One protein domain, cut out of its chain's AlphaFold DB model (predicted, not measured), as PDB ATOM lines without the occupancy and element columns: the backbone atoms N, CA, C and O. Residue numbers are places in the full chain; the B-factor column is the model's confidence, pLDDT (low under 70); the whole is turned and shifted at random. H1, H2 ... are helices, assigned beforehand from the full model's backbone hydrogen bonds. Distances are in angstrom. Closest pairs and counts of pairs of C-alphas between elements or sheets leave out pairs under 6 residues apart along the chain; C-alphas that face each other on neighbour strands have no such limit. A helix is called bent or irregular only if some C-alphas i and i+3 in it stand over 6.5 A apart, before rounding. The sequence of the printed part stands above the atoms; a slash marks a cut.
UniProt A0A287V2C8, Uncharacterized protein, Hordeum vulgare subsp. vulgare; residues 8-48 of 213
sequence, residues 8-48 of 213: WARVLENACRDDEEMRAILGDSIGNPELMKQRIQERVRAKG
ATOM      1  N   TRP A   8      44.827  12.093 -38.118       77.44
ATOM      2  CA  TRP A   8      44.684  10.739 -37.580       77.44
ATOM      3  C   TRP A   8      45.682   9.742 -38.198       77.44
ATOM      4  O   TRP A   8      46.176   8.865 -37.495       77.44
ATOM      5  N   ALA A   9      46.031   9.894 -39.482       78.06
ATOM      6  CA  ALA A   9      46.991   9.024 -40.160       78.06
ATOM      7  C   ALA A   9      48.408   9.270 -39.618       78.06
ATOM      8  O   ALA A   9      49.139   8.325 -39.341       78.06
ATOM      9  N   ARG A  10      48.740  10.535 -39.325       80.88
ATOM     10  CA  ARG A  10      50.008  10.919 -38.682       80.88
ATOM     11  C   ARG A  10      50.140  10.380 -37.259       80.88
ATOM     12  O   ARG A  10      51.232  10.006 -36.847       80.88
ATOM     13  N   VAL A  11      49.042  10.334 -36.502       77.50
ATOM     14  CA  VAL A  11      49.028   9.730 -35.159       77.50
ATOM     15  C   VAL A  11      49.332   8.234 -35.238       77.50
ATOM     16  O   VAL A  11      50.173   7.751 -34.488       77.50
ATOM     17  N   LEU A  12      48.707   7.520 -36.175       77.38
ATOM     18  CA  LEU A  12      48.939   6.088 -36.373       77.38
ATOM     19  C   LEU A  12      50.357   5.777 -36.865       77.38
ATOM     20  O   LEU A  12      50.986   4.844 -36.382       77.38
ATOM     21  N   GLU A  13      50.879   6.575 -37.795       79.69
ATOM     22  CA  GLU A  13      52.259   6.452 -38.270       79.69
ATOM     23  C   GLU A  13      53.276   6.681 -37.144       79.69
ATOM     24  O   GLU A  13      54.256   5.945 -37.036       79.69
ATOM     25  N   ASN A  14      53.033   7.666 -36.276       76.94
ATOM     26  CA  ASN A  14      53.868   7.886 -35.100       76.94
ATOM     27  C   ASN A  14      53.761   6.723 -34.105       76.94
ATOM     28  O   ASN A  14      54.786   6.291 -33.589       76.94
ATOM     29  N   ALA A  15      52.560   6.177 -33.887       69.06
ATOM     30  CA  ALA A  15      52.356   5.024 -33.009       69.06
ATOM     31  C   ALA A  15      53.130   3.779 -33.485       69.06
ATOM     32  O   ALA A  15      53.690   3.065 -32.662       69.06
ATOM     33  N   CYS A  16      53.267   3.559 -34.800       76.75
ATOM     34  CA  CYS A  16      54.073   2.463 -35.360       76.75
ATOM     35  C   CYS A  16      55.572   2.518 -35.016       76.75
ATOM     36  O   CYS A  16      56.276   1.538 -35.268       76.75
ATOM     37  N   ARG A  17      56.091   3.652 -34.525       75.69
ATOM     38  CA  ARG A  17      57.506   3.770 -34.134       75.69
ATOM     39  C   ARG A  17      57.792   3.037 -32.829       75.69
ATOM     40  O   ARG A  17      58.839   2.407 -32.721       75.69
ATOM     41  N   ASP A  18      56.840   3.093 -31.903       68.38
ATOM     42  CA  ASP A  18      56.988   2.578 -30.539       68.38
ATOM     43  C   ASP A  18      56.140   1.315 -30.295       68.38
ATOM     44  O   ASP A  18      56.365   0.591 -29.326       68.38
ATOM     45  N   ASP A  19      55.182   1.022 -31.183       72.75
ATOM     46  CA  ASP A  19      54.275  -0.122 -31.099       72.75
ATOM     47  C   ASP A  19      54.485  -1.086 -32.285       72.75
ATOM     48  O   ASP A  19      54.065  -0.848 -33.424       72.75
ATOM     49  N   GLU A  20      55.158  -2.204 -32.004       74.19
ATOM     50  CA  GLU A  20      55.471  -3.238 -32.992       74.19
ATOM     51  C   GLU A  20      54.219  -3.952 -33.534       74.19
ATOM     52  O   GLU A  20      54.212  -4.405 -34.682       74.19
ATOM     53  N   GLU A  21      53.135  -3.995 -32.761       68.25
ATOM     54  CA  GLU A  21      51.867  -4.580 -33.184       68.25
ATOM     55  C   GLU A  21      51.130  -3.645 -34.149       68.25
ATOM     56  O   GLU A  21      50.672  -4.092 -35.205       68.25
ATOM     57  N   MET A  22      51.101  -2.336 -33.869       70.44
ATOM     58  CA  MET A  22      50.593  -1.337 -34.823       70.44
ATOM     59  C   MET A  22      51.393  -1.354 -36.121       70.44
ATOM     60  O   MET A  22      50.814  -1.332 -37.213       70.44
ATOM     61  N   ARG A  23      52.719  -1.477 -36.015       80.94
ATOM     62  CA  ARG A  23      53.611  -1.614 -37.170       80.94
ATOM     63  C   ARG A  23      53.317  -2.881 -37.970       80.94
ATOM     64  O   ARG A  23      53.336  -2.829 -39.196       80.94
ATOM     65  N   ALA A  24      53.006  -3.996 -37.311       79.00
ATOM     66  CA  ALA A  24      52.623  -5.239 -37.977       79.00
ATOM     67  C   ALA A  24      51.245  -5.155 -38.660       79.00
ATOM     68  O   ALA A  24      51.035  -5.787 -39.695       79.00
ATOM     69  N   ILE A  25      50.305  -4.377 -38.111       77.06
ATOM     70  CA  ILE A  25      48.965  -4.176 -38.688       77.06
ATOM     71  C   ILE A  25      49.025  -3.264 -39.915       77.06
ATOM     72  O   ILE A  25      48.436  -3.570 -40.955       77.06
ATOM     73  N   LEU A  26      49.731  -2.140 -39.801       81.38
ATOM     74  CA  LEU A  26      49.798  -1.141 -40.861       81.38
ATOM     75  C   LEU A  26      50.836  -1.515 -41.922       81.38
ATOM     76  O   LEU A  26      50.531  -1.429 -43.110       81.38
ATOM     77  N   GLY A  27      52.006  -2.017 -41.531       83.31
ATOM     78  CA  GLY A  27      53.032  -2.517 -42.447       83.31
ATOM     79  C   GLY A  27      53.361  -1.532 -43.572       83.31
ATOM     80  O   GLY A  27      53.653  -0.365 -43.339       83.31
ATOM     81  N   ASP A  28      53.260  -2.001 -44.810       85.50
ATOM     82  CA  ASP A  28      53.458  -1.240 -46.050       85.50
ATOM     83  C   ASP A  28      52.348  -0.220 -46.367       85.50
ATOM     84  O   ASP A  28      52.501   0.566 -47.297       85.50
ATOM     85  N   SER A  29      51.244  -0.186 -45.608       84.94
ATOM     86  CA  SER A  29      50.204   0.842 -45.791       84.94
ATOM     87  C   SER A  29      50.577   2.206 -45.200       84.94
ATOM     88  O   SER A  29      49.905   3.195 -45.493       84.94
ATOM     89  N   ILE A  30      51.642   2.283 -44.389       82.62
ATOM     90  CA  ILE A  30      52.113   3.528 -43.768       82.62
ATOM     91  C   ILE A  30      52.404   4.576 -44.854       82.62
ATOM     92  O   ILE A  30      53.115   4.314 -45.821       82.62
ATOM     93  N   GLY A  31      51.824   5.767 -44.695       81.31
ATOM     94  CA  GLY A  31      51.914   6.858 -45.672       81.31
ATOM     95  C   GLY A  31      50.752   6.929 -46.674       81.31
ATOM     96  O   GLY A  31      50.631   7.934 -47.372       81.31
ATOM     97  N   ASN A  32      49.844   5.944 -46.702       88.06
ATOM     98  CA  ASN A  32      48.613   5.982 -47.503       88.06
ATOM     99  C   ASN A  32      47.363   5.891 -46.597       88.06
ATOM    100  O   ASN A  32      46.999   4.794 -46.169       88.06
ATOM    101  N   PRO A  33      46.681   7.016 -46.305       83.31
ATOM    102  CA  PRO A  33      45.556   7.048 -45.371       83.31
ATOM    103  C   PRO A  33      44.427   6.072 -45.735       83.31
ATOM    104  O   PRO A  33      43.913   5.357 -44.878       83.31
ATOM    105  N   GLU A  34      44.045   5.982 -47.003       84.69
ATOM    106  CA  GLU A  34      42.961   5.103 -47.444       84.69
ATOM    107  C   GLU A  34      43.284   3.625 -47.162       84.69
ATOM    108  O   GLU A  34      42.450   2.906 -46.604       84.69
ATOM    109  N   LEU A  35      44.517   3.198 -47.451       85.31
ATOM    110  CA  LEU A  35      44.992   1.838 -47.174       85.31
ATOM    111  C   LEU A  35      45.161   1.565 -45.673       85.31
ATOM    112  O   LEU A  35      44.790   0.485 -45.208       85.31
ATOM    113  N   MET A  36      45.659   2.536 -44.898       79.44
ATOM    114  CA  MET A  36      45.778   2.415 -43.437       79.44
ATOM    115  C   MET A  36      44.406   2.183 -42.798       79.44
ATOM    116  O   MET A  36      44.233   1.290 -41.966       79.44
ATOM    117  N   LYS A  37      43.401   2.955 -43.227       78.25
ATOM    118  CA  LYS A  37      42.021   2.822 -42.750       78.25
ATOM    119  C   LYS A  37      41.437   1.458 -43.108       78.25
ATOM    120  O   LYS A  37      40.808   0.830 -42.255       78.25
ATOM    121  N   GLN A  38      41.662   0.991 -44.334       82.62
ATOM    122  CA  GLN A  38      41.190  -0.314 -44.784       82.62
ATOM    123  C   GLN A  38      41.811  -1.455 -43.965       82.62
ATOM    124  O   GLN A  38      41.071  -2.301 -43.465       82.62
ATOM    125  N   ARG A  39      43.131  -1.445 -43.733       79.69
ATOM    126  CA  ARG A  39      43.805  -2.491 -42.943       79.69
ATOM    127  C   ARG A  39      43.356  -2.535 -41.493       79.69
ATOM    128  O   ARG A  39      43.151  -3.621 -40.955       79.69
ATOM    129  N   ILE A  40      43.146  -1.376 -40.870       75.12
ATOM    130  CA  ILE A  40      42.592  -1.310 -39.512       75.12
ATOM    131  C   ILE A  40      41.182  -1.907 -39.487       75.12
ATOM    132  O   ILE A  40      40.877  -2.733 -38.628       75.12
ATOM    133  N   GLN A  41      40.328  -1.548 -40.447       74.62
ATOM    134  CA  GLN A  41      38.964  -2.075 -40.531       74.62
ATOM    135  C   GLN A  41      38.932  -3.588 -40.788       74.62
ATOM    136  O   GLN A  41      38.155  -4.300 -40.153       74.62
ATOM    137  N   GLU A  42      39.779  -4.091 -41.683       78.38
ATOM    138  CA  GLU A  42      39.921  -5.522 -41.963       78.38
ATOM    139  C   GLU A  42      40.450  -6.279 -40.744       78.38
ATOM    140  O   GLU A  42      39.931  -7.344 -40.410       78.38
ATOM    141  N   ARG A  43      41.416  -5.711 -40.011       66.62
ATOM    142  CA  ARG A  43      41.968  -6.327 -38.802       66.62
ATOM    143  C   ARG A  43      40.952  -6.412 -37.666       66.62
ATOM    144  O   ARG A  43      40.838  -7.469 -37.048       66.62
ATOM    145  N   VAL A  44      40.188  -5.342 -37.440       64.44
ATOM    146  CA  VAL A  44      39.091  -5.302 -36.456       64.44
ATOM    147  C   VAL A  44      38.002  -6.321 -36.806       64.44
ATOM    148  O   VAL A  44      37.472  -6.982 -35.915       64.44
ATOM    149  N   ARG A  45      37.698  -6.504 -38.099       70.31
ATOM    150  CA  ARG A  45      36.730  -7.508 -38.574       70.31
ATOM    151  C   ARG A  45      37.243  -8.947 -38.465       70.31
ATOM    152  O   ARG A  45      36.463  -9.828 -38.134       70.31
ATOM    153  N   ALA A  46      38.523  -9.188 -38.751       66.50
ATOM    154  CA  ALA A  46      39.092 -10.535 -38.830       66.50
ATOM    155  C   ALA A  46      39.487 -11.134 -37.469       66.50
ATOM    156  O   ALA A  46      39.429 -12.349 -37.311       66.50
ATOM    157  N   LYS A  47      39.913 -10.313 -36.499       56.09
ATOM    158  CA  LYS A  47      40.360 -10.789 -35.177       56.09
ATOM    159  C   LYS A  47      39.458 -10.391 -34.004       56.09
ATOM    160  O   LYS A  47      39.715 -10.826 -32.887       56.09
ATOM    161  N   GLY A  48      38.422  -9.578 -34.223       57.44
ATOM    162  CA  GLY A  48      37.685  -8.958 -33.118       57.44
ATOM    163  C   GLY A  48      38.584  -8.053 -32.260       57.44
ATOM    164  O   GLY A  48      39.738  -7.786 -32.605       57.44
TER     165      GLY A  48
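What this domain is: This is residues 8 to 48 of the 213 residues of an uncharacterized protein of Hordeum vulgare subsp. vulgare (UniProt A0A287V2C8). A small open cluster of three helices set at steep tilts, their centres making a triangle: the longest, H3, packs on the irregular H2, and H2 folds back from H1 at a corner. H3 begins near the first residues of H1 and runs away from there, with H2 touching both. The printed part has 41 residues with three named helices, in the order H1, H2, H3, and no named strand; the class is all helix. The whole is compact, with a radius of gyration of the C-alphas of 9.4 A, and the C-alphas span 24 by 20 by 17 A.

Where its parts are: H3 is the longest helix, residues 33 to 48, 21.6 A from first to last C-alpha; it begins with C-alpha 33 at (45.556, 7.048, -45.371) and ends with C-alpha 48 at (37.685, -8.958, -33.118). H2, residues 20 to 29, measures 14.4 A. It is irregular: C-alphas 25 and 28 are 9.1 A apart, where a regular helix has about 5 A, and its line is a rough one. H1, residues 8 to 18, measures 16.4 A and begins with C-alpha 8 at (44.684, 10.739, -37.580).

How they stand to each other: H3 touches H2, and their closest C-alphas, those of Met 36 and Ser 29, are 5.3 A apart. These two helices run opposite ways at a steep tilt of 47 degrees, with centres 10.7 A apart. H2 and H1 touch only at the corner by their link; their closest C-alphas, those of Arg 23 and Cys 16, are 4.5 A apart. They run opposite ways at a steep tilt of 51 degrees, centre to centre 9.7 A. H3 and H1 are close but not clearly touching, with 2 pairs of C-alphas within 8 A, the closest being those of Pro 33 and Ala 9 at 5.8 A. They run the same way at a steep tilt of 66 degrees, and their centres are 14.7 A apart. In H3 every O i to N i+4 pair is within hydrogen-bond range; in H1 5 of 7 such pairs are, and in H2 4 of 6.

The domain as a whole: The two C-alphas farthest apart are those of Gly 31 and Gly 48, at 24.7 A, and the first and last printed C-alphas, of Trp 8 and Gly 48, are 21.4 A apart. The printed part has no cut. The links from H1 to H2, with 1 residue between them, and from H2 to H3, with 3 residues, are both tight. The mean pLDDT of the printed part is 76.3, and 8 residues are under 70: residues 15, 18 and 21, residues 43 to 44, and residues 46 to 48.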